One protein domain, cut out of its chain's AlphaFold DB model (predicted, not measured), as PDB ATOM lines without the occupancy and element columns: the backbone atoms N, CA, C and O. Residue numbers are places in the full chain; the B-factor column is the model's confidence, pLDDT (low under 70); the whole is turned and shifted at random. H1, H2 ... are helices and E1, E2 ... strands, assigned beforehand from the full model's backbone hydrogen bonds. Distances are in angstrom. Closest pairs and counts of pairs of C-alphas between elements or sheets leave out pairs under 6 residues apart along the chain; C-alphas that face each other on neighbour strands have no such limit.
ATOM      1  N   MET A   1     141.177 120.697 134.347       86.50
ATOM      2  CA  MET A   1     141.085 120.496 132.893       86.50
ATOM      3  C   MET A   1     142.098 121.435 132.295       86.50
ATOM      4  O   MET A   1     142.051 122.611 132.634       86.50
ATOM      5  N   ALA A   2     143.066 120.898 131.569       96.00
ATOM      6  CA  ALA A   2     144.157 121.665 130.980       96.00
ATOM      7  C   ALA A   2     144.801 120.842 129.868       96.00
ATOM      8  O   ALA A   2     145.102 119.662 130.066       96.00
ATOM      9  N   HIS A   3     145.065 121.472 128.728       97.94
ATOM     10  CA  HIS A   3     146.019 120.947 127.767       97.94
ATOM     11  C   HIS A   3     147.403 120.920 128.420       97.94
ATOM     12  O   HIS A   3     147.779 121.850 129.139       97.94
ATOM     13  N   LYS A   4     148.165 119.857 128.172       98.19
ATOM     14  CA  LYS A   4     149.526 119.714 128.697       98.19
ATOM     15  C   LYS A   4     150.514 119.835 127.557       98.19
ATOM     16  O   LYS A   4     150.521 118.999 126.659       98.19
ATOM     17  N   VAL A   5     151.356 120.857 127.608       98.12
ATOM     18  CA  VAL A   5     152.485 121.013 126.696       98.12
ATOM     19  C   VAL A   5     153.720 120.423 127.360       98.12
ATOM     20  O   VAL A   5     154.220 120.948 128.359       98.12
ATOM     21  N   ASN A   6     154.199 119.321 126.800       96.94
ATOM     22  CA  ASN A   6     155.403 118.638 127.241       96.94
ATOM     23  C   ASN A   6     156.607 119.236 126.523       96.94
ATOM     24  O   ASN A   6     156.612 119.321 125.300       96.94
ATOM     25  N   ILE A   7     157.626 119.630 127.283       96.38
ATOM     26  CA  ILE A   7     158.870 120.214 126.777       96.38
ATOM     27  C   ILE A   7     160.025 119.261 127.084       96.38
ATOM     28  O   ILE A   7     160.220 118.869 128.242       96.38
ATOM     29  N   TYR A   8     160.825 118.923 126.077       93.88
ATOM     30  CA  TYR A   8     161.905 117.941 126.158       93.88
ATOM     31  C   TYR A   8     163.265 118.599 125.880       93.88
ATOM     32  O   TYR A   8     163.671 118.755 124.732       93.88
ATOM     33  N   GLU A   9     163.991 118.970 126.939       86.06
ATOM     34  CA  GLU A   9     165.316 119.605 126.812       86.06
ATOM     35  C   GLU A   9     166.486 118.616 126.940       86.06
ATOM     36  O   GLU A   9     167.542 118.830 126.349       86.06
ATOM     37  N   ASN A  10     166.309 117.527 127.697       73.94
ATOM     38  CA  ASN A  10     167.423 116.694 128.174       73.94
ATOM     39  C   ASN A  10     167.553 115.332 127.472       73.94
ATOM     40  O   ASN A  10     168.352 114.506 127.901       73.94
ATOM     41  N   GLY A  11     166.806 115.092 126.391       74.69
ATOM     42  CA  GLY A  11     166.809 113.798 125.707       74.69
ATOM     43  C   GLY A  11     166.302 112.657 126.599       74.69
ATOM     44  O   GLY A  11     165.395 112.851 127.406       74.69
ATOM     45  N   PHE A  12     166.864 111.465 126.411       82.31
ATOM     46  CA  PHE A  12     166.512 110.263 127.170       82.31
ATOM     47  C   PHE A  12     167.203 110.258 128.540       82.31
ATOM     48  O   PHE A  12     168.355 110.681 128.652       82.31
ATOM     49  N   ASP A  13     166.499 109.795 129.571       81.75
ATOM     50  CA  ASP A  13     167.061 109.597 130.907       81.75
ATOM     51  C   ASP A  13     167.990 108.367 130.978       81.75
ATOM     52  O   ASP A  13     168.311 107.744 129.962       81.75
ATOM     53  N   GLU A  14     168.473 108.041 132.183       81.94
ATOM     54  CA  GLU A  14     169.377 106.900 132.420       81.94
ATOM     55  C   GLU A  14     168.753 105.550 132.026       81.94
ATOM     56  O   GLU A  14     169.487 104.632 131.664       81.94
ATOM     57  N   ASP A  15     167.419 105.472 132.007       80.19
ATOM     58  CA  ASP A  15     166.643 104.291 131.623       80.19
ATOM     59  C   ASP A  15     166.331 104.279 130.112       80.19
ATOM     60  O   ASP A  15     165.535 103.475 129.638       80.19
ATOM     61  N   GLY A  16     166.897 105.209 129.331       82.00
ATOM     62  CA  GLY A  16     166.596 105.327 127.905       82.00
ATOM     63  C   GLY A  16     165.173 105.819 127.621       82.00
ATOM     64  O   GLY A  16     164.688 105.663 126.499       82.00
ATOM     65  N   VAL A  17     164.501 106.438 128.599       81.12
ATOM     66  CA  VAL A  17     163.130 106.942 128.478       81.12
ATOM     67  C   VAL A  17     163.143 108.447 128.234       81.12
ATOM     68  O   VAL A  17     163.747 109.229 128.966       81.12
ATOM     69  N   LEU A  18     162.431 108.890 127.198       83.50
ATOM     70  CA  LEU A  18     162.233 110.314 126.950       83.50
ATOM     71  C   LEU A  18     161.191 110.844 127.936       83.50
ATOM     72  O   LEU A  18     160.014 110.491 127.853       83.50
ATOM     73  N   ARG A  19     161.610 111.709 128.863       87.62
ATOM     74  CA  ARG A  19     160.707 112.351 129.827       87.62
ATOM     75  C   ARG A  19     160.626 113.853 129.587       87.62
ATOM     76  O   ARG A  19     161.650 114.477 129.296       87.62
ATOM     77  N   PRO A  20     159.440 114.464 129.746       92.38
ATOM     78  CA  PRO A  20     159.335 115.909 129.685       92.38
ATOM     79  C   PRO A  20     160.152 116.527 130.821       92.38
ATOM     80  O   PRO A  20     159.953 116.228 131.997       92.38
ATOM     81  N   SER A  21     161.064 117.422 130.457       92.31
ATOM     82  CA  SER A  21     161.813 118.267 131.393       92.31
ATOM     83  C   SER A  21     160.915 119.288 132.094       92.31
ATOM     84  O   SER A  21     161.174 119.692 133.228       92.31
ATOM     85  N   ARG A  22     159.831 119.691 131.422       94.19
ATOM     86  CA  ARG A  22     158.816 120.602 131.940       94.19
ATOM     87  C   ARG A  22     157.469 120.279 131.305       94.19
ATOM     88  O   ARG A  22     157.404 119.976 130.117       94.19
ATOM     89  N   ILE A  23     156.411 120.396 132.098       96.88
ATOM     90  CA  ILE A  23     155.022 120.308 131.646       96.88
ATOM     91  C   ILE A  23     154.379 121.664 131.924       96.88
ATOM     92  O   ILE A  23     154.446 122.155 133.052       96.88
ATOM     93  N   ILE A  24     153.811 122.285 130.894       97.88
ATOM     94  CA  ILE A  24     153.055 123.534 131.012       97.88
ATOM     95  C   ILE A  24     151.579 123.196 130.831       97.88
ATOM     96  O   ILE A  24     151.203 122.590 129.831       97.88
ATOM     97  N   GLU A  25     150.757 123.577 131.801       98.31
ATOM     98  CA  GLU A  25     149.309 123.384 131.761       98.31
ATOM     99  C   GLU A  25     148.630 124.698 131.366       98.31
ATOM    100  O   GLU A  25     148.916 125.741 131.954       98.31
ATOM    101  N   THR A  26     147.739 124.651 130.378       98.00
ATOM    102  CA  THR A  26     146.917 125.798 129.959       98.00
ATOM    103  C   THR A  26     145.541 125.320 129.507       98.00
ATOM    104  O   THR A  26     145.402 124.216 128.977       98.00
ATOM    105  N   ASP A  27     144.508 126.123 129.746       97.62
ATOM    106  CA  ASP A  27     143.160 125.893 129.222       97.62
ATOM    107  C   ASP A  27     142.913 126.591 127.871       97.62
ATOM    108  O   ASP A  27     141.858 126.400 127.268       97.62
ATOM    109  N   ASP A  28     143.894 127.346 127.365       97.38
ATOM    110  CA  ASP A  28     143.838 128.038 126.080       97.38
ATOM    111  C   ASP A  28     144.548 127.221 124.984       97.38
ATOM    112  O   ASP A  28     145.773 127.051 124.970       97.38
ATOM    113  N   ALA A  29     143.771 126.738 124.013       96.88
ATOM    114  CA  ALA A  29     144.279 125.980 122.873       96.88
ATOM    115  C   ALA A  29     145.263 126.779 121.995       96.88
ATOM    116  O   ALA A  29     146.192 126.201 121.427       96.88
ATOM    117  N   ALA A  30     145.081 128.097 121.855       96.94
ATOM    118  CA  ALA A  30     145.990 128.945 121.088       96.94
ATOM    119  C   ALA A  30     147.314 129.159 121.833       96.94
ATOM    120  O   ALA A  30     148.377 129.182 121.208       96.94
ATOM    121  N   GLU A  31     147.271 129.269 123.163       98.06
ATOM    122  CA  GLU A  31     148.484 129.298 123.978       98.06
ATOM    123  C   GLU A  31     149.246 127.971 123.891       98.06
ATOM    124  O   GLU A  31     150.456 127.986 123.653       98.06
ATOM    125  N   ALA A  32     148.552 126.836 124.021       98.31
ATOM    126  CA  ALA A  32     149.161 125.511 123.922       98.31
ATOM    127  C   ALA A  32     149.880 125.309 122.576       98.31
ATOM    128  O   ALA A  32     151.051 124.921 122.543       98.31
ATOM    129  N   GLU A  33     149.217 125.640 121.464       98.25
ATOM    130  CA  GLU A  33     149.817 125.576 120.128       98.25
ATOM    131  C   GLU A  33     151.028 126.507 119.996       98.25
ATOM    132  O   GLU A  33     152.068 126.104 119.463       98.25
ATOM    133  N   ARG A  34     150.924 127.745 120.497       98.38
ATOM    134  CA  ARG A  34     152.031 128.706 120.468       98.38
ATOM    135  C   ARG A  34     153.254 128.152 121.198       98.38
ATOM    136  O   ARG A  34     154.347 128.211 120.643       98.38
ATOM    137  N   LEU A  35     153.074 127.596 122.397       98.19
ATOM    138  CA  LEU A  35     154.161 127.038 123.207       98.19
ATOM    139  C   LEU A  35     154.877 125.882 122.499       98.19
ATOM    140  O   LEU A  35     156.107 125.881 122.446       98.19
ATOM    141  N   VAL A  36     154.129 124.943 121.909       97.94
ATOM    142  CA  VAL A  36     154.700 123.843 121.110       97.94
ATOM    143  C   VAL A  36     155.552 124.394 119.968       97.94
ATOM    144  O   VAL A  36     156.722 124.042 119.827       97.94
ATOM    145  N   ARG A  37     154.980 125.293 119.159       97.94
ATOM    146  CA  ARG A  37     155.650 125.829 117.966       97.94
ATOM    147  C   ARG A  37     156.877 126.658 118.321       97.94
ATOM    148  O   ARG A  37     157.895 126.548 117.639       97.94
ATOM    149  N   GLU A  38     156.790 127.496 119.352       97.50
ATOM    150  CA  GLU A  38     157.915 128.298 119.836       97.50
ATOM    151  C   GLU A  38     159.066 127.401 120.277       97.50
ATOM    152  O   GLU A  38     160.205 127.629 119.868       97.50
ATOM    153  N   GLU A  39     158.771 126.354 121.046       97.31
ATOM    154  CA  GLU A  39     159.789 125.447 121.555       97.31
ATOM    155  C   GLU A  39     160.471 124.654 120.434       97.31
ATOM    156  O   GLU A  39     161.697 124.679 120.320       97.31
ATOM    157  N   MET A  40     159.691 124.034 119.544       96.69
ATOM    158  CA  MET A  40     160.236 123.293 118.399       96.69
ATOM    159  C   MET A  40     161.074 124.190 117.480       96.69
ATOM    160  O   MET A  40     162.132 123.772 117.004       96.69
ATOM    161  N   SER A  41     160.655 125.448 117.280       96.94
ATOM    162  CA  SER A  41     161.409 126.435 116.493       96.94
ATOM    163  C   SER A  41     162.702 126.860 117.181       96.94
ATOM    164  O   SER A  41     163.732 127.000 116.524       96.94
ATOM    165  N   ARG A  42     162.666 127.057 118.504       95.75
ATOM    166  CA  ARG A  42     163.822 127.477 119.306       95.75
ATOM    167  C   ARG A  42     164.971 126.482 119.198       95.75
ATOM    168  O   ARG A  42     166.127 126.896 119.131       95.75
ATOM    169  N   THR A  43     164.661 125.190 119.190       93.31
ATOM    170  CA  THR A  43     165.661 124.113 119.158       93.31
ATOM    171  C   THR A  43     165.852 123.503 117.770       93.31
ATOM    172  O   THR A  43     166.733 122.664 117.607       93.31
ATOM    173  N   ASN A  44     165.025 123.883 116.789       93.81
ATOM    174  CA  ASN A  44     164.933 123.249 115.474       93.81
ATOM    175  C   ASN A  44     164.857 121.712 115.574       93.81
ATOM    176  O   ASN A  44     165.646 120.991 114.961       93.81
ATOM    177  N   SER A  45     163.949 121.215 116.415       92.94
ATOM    178  CA  SER A  45     163.816 119.783 116.694       92.94
ATOM    179  C   SER A  45     162.355 119.386 116.810       92.94
ATOM    180  O   SER A  45     161.603 119.969 117.591       92.94
ATOM    181  N   MET A  46     161.977 118.332 116.081       92.81
ATOM    182  CA  MET A  46     160.636 117.758 116.165       92.81
ATOM    183  C   MET A  46     160.349 117.124 117.536       92.81
ATOM    184  O   MET A  46     159.197 116.976 117.911       92.81
ATOM    185  N   MET A  47     161.379 116.742 118.294       91.69
ATOM    186  CA  MET A  47     161.214 116.081 119.595       91.69
ATOM    187  C   MET A  47     161.121 117.063 120.764       91.69
ATOM    188  O   MET A  47     160.939 116.629 121.893       91.69
ATOM    189  N   ALA A  48     161.293 118.366 120.528       94.56
ATOM    190  CA  ALA A  48     161.436 119.344 121.604       94.56
ATOM    191  C   ALA A  48     160.132 119.637 122.351       94.56
ATOM    192  O   ALA A  48     160.175 120.000 123.526       94.56
ATOM    193  N   ALA A  49     158.982 119.466 121.695       96.44
ATOM    194  CA  ALA A  49     157.694 119.634 122.340       96.44
ATOM    195  C   ALA A  49     156.598 118.753 121.739       96.44
ATOM    196  O   ALA A  49     156.648 118.371 120.571       96.44
ATOM    197  N   ASP A  50     155.592 118.489 122.562       95.81
ATOM    198  CA  ASP A  50     154.348 117.803 122.222       95.81
ATOM    199  C   ASP A  50     153.192 118.421 123.028       95.81
ATOM    200  O   ASP A  50     153.415 119.048 124.068       95.81
ATOM    201  N   VAL A  51     151.956 118.252 122.560       97.31
ATOM    202  CA  VAL A  51     150.733 118.656 123.252       97.31
ATOM    203  C   VAL A  51     149.806 117.463 123.473       97.31
ATOM    204  O   VAL A  51     149.289 116.849 122.543       97.31
ATOM    205  N   HIS A  52     149.498 117.202 124.742       95.88
ATOM    206  CA  HIS A  52     148.374 116.358 125.124       95.88
ATOM    207  C   HIS A  52     147.121 117.220 125.239       95.88
ATOM    208  O   HIS A  52     146.998 118.079 126.121       95.88
ATOM    209  N   VAL A  53     146.183 116.990 124.327       97.75
ATOM    210  CA  VAL A  53     144.924 117.727 124.251       97.75
ATOM    211  C   VAL A  53     143.928 117.165 125.265       97.75
ATOM    212  O   VAL A  53     143.465 116.042 125.117       97.75
ATOM    213  N   ASP A  54     143.547 117.952 126.273       97.50
ATOM    214  CA  ASP A  54     142.369 117.642 127.094       97.50
ATOM    215  C   ASP A  54     141.082 117.874 126.287       97.50
ATOM    216  O   ASP A  54     140.666 119.012 126.061       97.50
ATOM    217  N   TRP A  55     140.452 116.783 125.849       97.25
ATOM    218  CA  TRP A  55     139.216 116.800 125.058       97.25
ATOM    219  C   TRP A  55     138.068 117.550 125.734       97.25
ATOM    220  O   TRP A  55     137.193 118.066 125.043       97.25
ATOM    221  N   ARG A  56     138.079 117.650 127.072       97.25
ATOM    222  CA  ARG A  56     137.037 118.327 127.861       97.25
ATOM    223  C   ARG A  56     137.018 119.837 127.626       97.25
ATOM    224  O   ARG A  56     136.029 120.492 127.944       97.25
ATOM    225  N   LEU A  57     138.111 120.384 127.095       97.81
ATOM    226  CA  LEU A  57     138.240 121.791 126.723       97.81
ATOM    227  C   LEU A  57     137.922 122.051 125.246       97.81
ATOM    228  O   LEU A  57     137.761 123.202 124.857       97.81
ATOM    229  N   CYS A  58     137.814 121.007 124.422       97.25
ATOM    230  CA  CYS A  58     137.529 121.149 123.002       97.25
ATOM    231  C   CYS A  58     136.022 121.180 122.755       97.25
ATOM    232  O   CYS A  58     135.278 120.309 123.201       97.25
ATOM    233  N   SER A  59     135.574 122.158 121.977       95.62
ATOM    234  CA  SER A  59     134.174 122.291 121.573       95.62
ATOM    235  C   SER A  59     133.799 121.399 120.385       95.62
ATOM    236  O   SER A  59     132.617 121.117 120.175       95.62
ATOM    237  N   SER A  60     134.788 120.946 119.608       96.31
ATOM    238  CA  SER A  60     134.583 120.130 118.409       96.31
ATOM    239  C   SER A  60     135.780 119.226 118.085       96.31
ATOM    240  O   SER A  60     136.888 119.416 118.601       96.31
ATOM    241  N   ILE A  61     135.558 118.221 117.227       97.06
ATOM    242  CA  ILE A  61     136.619 117.321 116.741       97.06
ATOM    243  C   ILE A  61     137.681 118.114 115.980       97.06
ATOM    244  O   ILE A  61     138.871 117.864 116.142       97.06
ATOM    245  N   GLU A  62     137.266 119.086 115.173       96.31
ATOM    246  CA  GLU A  62     138.157 119.948 114.402       96.31
ATOM    247  C   GLU A  62     139.111 120.704 115.320       96.31
ATOM    248  O   GLU A  62     140.302 120.766 115.035       96.31
ATOM    249  N   GLU A  63     138.618 121.250 116.434       96.12
ATOM    250  CA  GLU A  63     139.458 121.931 117.419       96.12
ATOM    251  C   GLU A  63     140.473 120.974 118.056       96.12
ATOM    252  O   GLU A  63     141.668 121.286 118.092       96.12
ATOM    253  N   TYR A  64     140.013 119.793 118.483       97.69
ATOM    254  CA  TYR A  64     140.864 118.752 119.059       97.69
ATOM    255  C   TYR A  64     141.965 118.311 118.080       97.69
ATOM    256  O   TYR A  64     143.148 118.302 118.421       97.69
ATOM    257  N   VAL A  65     141.589 117.987 116.837       97.69
ATOM    258  CA  VAL A  65     142.516 117.546 115.786       97.69
ATOM    259  C   VAL A  65     143.474 118.668 115.406       97.69
ATOM    260  O   VAL A  65     144.669 118.427 115.253       97.69
ATOM    261  N   ARG A  66     142.985 119.907 115.291       96.75
ATOM    262  CA  ARG A  66     143.805 121.073 114.949       96.75
ATOM    263  C   ARG A  66     144.920 121.277 115.971       96.75
ATOM    264  O   ARG A  66     146.054 121.499 115.550       96.75
ATOM    265  N   LEU A  67     144.606 121.195 117.266       98.00
ATOM    266  CA  LEU A  67     145.604 121.325 118.326       98.00
ATOM    267  C   LEU A  67     146.533 120.104 118.376       98.00
ATOM    268  O   LEU A  67     147.747 120.275 118.404       98.00
ATOM    269  N   GLY A  68     145.990 118.885 118.306       97.38
ATOM    270  CA  GLY A  68     146.791 117.654 118.317       97.38
ATOM    271  C   GLY A  68     147.761 117.541 117.134       97.38
ATOM    272  O   GLY A  68     148.840 116.974 117.266       97.38
ATOM    273  N   ASN A  69     147.421 118.137 115.988       98.00
ATOM    274  CA  ASN A  69     148.284 118.193 114.808       98.00
ATOM    275  C   ASN A  69     149.322 119.328 114.849       98.00
ATOM    276  O   ASN A  69     150.103 119.447 113.903       98.00
ATOM    277  N   ALA A  70     149.363 120.168 115.893       98.00
ATOM    278  CA  ALA A  70     150.268 121.318 115.954       98.00
ATOM    279  C   ALA A  70     151.758 120.954 115.746       98.00
ATOM    280  O   ALA A  70     152.390 121.607 114.906       98.00
ATOM    281  N   PRO A  71     152.325 119.906 116.389       97.31
ATOM    282  CA  PRO A  71     153.718 119.512 116.150       97.31
ATOM    283  C   PRO A  71     153.973 119.075 114.701       97.31
ATOM    284  O   PRO A  71     154.927 119.511 114.055       97.31
ATOM    285  N   ALA A  72     153.085 118.247 114.151       97.38
ATOM    286  CA  ALA A  72     153.237 117.705 112.807       97.38
ATOM    287  C   ALA A  72     153.068 118.779 111.715       97.38
ATOM    288  O   ALA A  72     153.805 118.777 110.727       97.38
ATOM    289  N   ARG A  73     152.164 119.749 111.908       97.31
ATOM    290  CA  ARG A  73     152.038 120.923 111.026       97.31
ATOM    291  C   ARG A  73     153.271 121.817 111.095       97.31
ATOM    292  O   ARG A  73     153.757 122.249 110.053       97.31
ATOM    293  N   TRP A  74     153.819 122.041 112.292       97.88
ATOM    294  CA  TRP A  74     155.079 122.766 112.436       97.88
ATOM    295  C   TRP A  74     156.211 122.096 111.647       97.88
ATOM    296  O   TRP A  74     156.924 122.789 110.922       97.88
ATOM    297  N   LEU A  75     156.341 120.766 111.728       97.75
ATOM    298  CA  LEU A  75     157.370 120.018 110.997       97.75
ATOM    299  C   LEU A  75     157.163 120.088 109.476       97.75
ATOM    300  O   LEU A  75     158.135 120.170 108.729       97.75
ATOM    301  N   ALA A  76     155.914 120.092 109.003       96.81
ATOM    302  CA  ALA A  76     155.610 120.259 107.581       96.81
ATOM    303  C   ALA A  76     156.018 121.649 107.052       96.81
ATOM    304  O   ALA A  76     156.479 121.770 105.919       96.81
ATOM    305  N   GLU A  77     155.868 122.692 107.872       97.00
ATOM    306  CA  GLU A  77     156.306 124.056 107.549       97.00
ATOM    307  C   GLU A  77     157.824 124.254 107.699       97.00
ATOM    308  O   GLU A  77     158.405 125.106 107.026       97.00
ATOM    309  N   ASN A  78     158.469 123.468 108.566       96.94
ATOM    310  CA  ASN A  78     159.890 123.551 108.906       96.94
ATOM    311  C   ASN A  78     160.543 122.168 108.743       96.94
ATOM    312  O   ASN A  78     160.873 121.520 109.738       96.94
ATOM    313  N   PRO A  79     160.704 121.677 107.501       95.50
ATOM    314  CA  PRO A  79     161.158 120.316 107.266       95.50
ATOM    315  C   PRO A  79     162.573 120.095 107.808       95.50
ATOM    316  O   PRO A  79     163.507 120.829 107.478       95.50
ATOM    317  N   ILE A  80     162.728 119.033 108.596       95.06
ATOM    318  CA  ILE A  80     164.017 118.524 109.071       95.06
ATOM    319  C   ILE A  80     164.305 117.226 108.313       95.06
ATOM    320  O   ILE A  80     163.442 116.351 108.222       95.06
ATOM    321  N   ASP A  81     165.502 117.105 107.742       95.38
ATOM    322  CA  ASP A  81     165.865 115.935 106.936       95.38
ATOM    323  C   ASP A  81     165.803 114.641 107.763       95.38
ATOM    324  O   ASP A  81     166.286 114.583 108.893       95.38
ATOM    325  N   GLY A  82     165.173 113.608 107.203       93.56
ATOM    326  CA  GLY A  82     164.948 112.326 107.880       93.56
ATOM    327  C   GLY A  82     163.869 112.321 108.975       93.56
ATOM    328  O   GLY A  82     163.627 111.267 109.561       93.56
ATOM    329  N   CYS A  83     163.196 113.444 109.245       94.19
ATOM    330  CA  CYS A  83     162.135 113.539 110.249       94.19
ATOM    331  C   CYS A  83     160.733 113.393 109.639       94.19
ATOM    332  O   CYS A  83     160.447 113.900 108.556       94.19
ATOM    333  N   PHE A  84     159.831 112.735 110.370       94.25
ATOM    334  CA  PHE A  84     158.426 112.576 109.994       94.25
ATOM    335  C   PHE A  84     157.536 112.512 111.241       94.25
ATOM    336  O   PHE A  84     157.899 111.878 112.230       94.25
ATOM    337  N   MET A  85     156.349 113.114 111.164       94.69
ATOM    338  CA  MET A  85     155.294 112.996 112.169       94.69
ATOM    339  C   MET A  85     153.970 112.663 111.489       94.69
ATOM    340  O   MET A  85     153.591 113.298 110.504       94.69
ATOM    341  N   SER A  86     153.257 111.681 112.034       92.31
ATOM    342  CA  SER A  86     151.893 111.371 111.608       92.31
ATOM    343  C   SER A  86     150.934 112.494 112.008       92.31
ATOM    344  O   SER A  86     151.096 113.119 113.052       92.31
ATOM    345  N   LEU A  87     149.906 112.705 111.188       94.31
ATOM    346  CA  LEU A  87     148.801 113.624 111.455       94.31
ATOM    347  C   LEU A  87     147.533 112.818 111.739       94.31
ATOM    348  O   LEU A  87     147.282 111.799 111.090       94.31
ATOM    349  N   LEU A  88     146.704 113.299 112.663       95.69
ATOM    350  CA  LEU A  88     145.300 112.906 112.713       95.69
ATOM    351  C   LEU A  88     144.591 113.418 111.456       95.69
ATOM    352  O   LEU A  88     144.887 114.509 110.962       95.69
ATOM    353  N   VAL A  89     143.638 112.637 110.948       96.38
ATOM    354  CA  VAL A  89     142.816 113.041 109.802       96.38
ATOM    355  C   VAL A  89     141.985 114.266 110.183       96.38
ATOM    356  O   VAL A  89     141.289 114.256 111.192       96.38
ATOM    357  N   GLU A  90     142.071 115.329 109.385       95.38
ATOM    358  CA  GLU A  90     141.436 116.619 109.698       95.38
ATOM    359  C   GLU A  90     139.953 116.682 109.325       95.38
ATOM    360  O   GLU A  90     139.237 117.545 109.822       95.38
TER     361      GLU A  90
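AT A GLANCE: This is residues 1 to 90 of the 162 residues of an uncharacterized protein of marine sediment metagenome (UniProt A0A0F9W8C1). A small antiparallel sheet, E2 E1 E3, has the long helix H1 along one face, making two layers, with short helices H2 and H3 by its E3 edge. The 90 printed residues hold E1 E2 H1 E3 H2 H3 in order, class mixed. It is compact: radius of gyration of the C-alphas 13.0 A, spans 38 by 27 by 21 A.

HOW THE PARTS SIT: E1, residues 3 to 7, and E2, residues 22 to 26, form a hairpin; N 5 and O 24 are 2.8 A apart. E3, residues 49 to 52, is antiparallel to E1; N 6 and O 50 are 2.9 A apart. H1, residues 29 to 43, is on the sheet, height 8.3 A; its closest C-alphas to E3 are Val 36 and Ala 49, 5.3 A. E2, H1, E3 form a split strand-helix-strand unit, E1 between its strands, crossover right-handed. H3, residues 70 to 77, touches H1 at a steep tilt of 50 degrees; closest C-alphas Glu 33 and Ala 70, 6.0 A. H2, residues 61 to 68, only grazes the sheet. Every helix O i to N i+4 pair is within hydrogen-bond range.

IN THESE COORDINATES: E1 begins at C-alpha 3 (146.019, 120.947, 127.767); H1 spans 21.8 A; H3 ends at C-alpha 77 (156.306, 124.056, 107.549).

THE WHOLE: The printed part has no cut; E1 to E2 is a long link; no printed residue is under 70 in pLDDT.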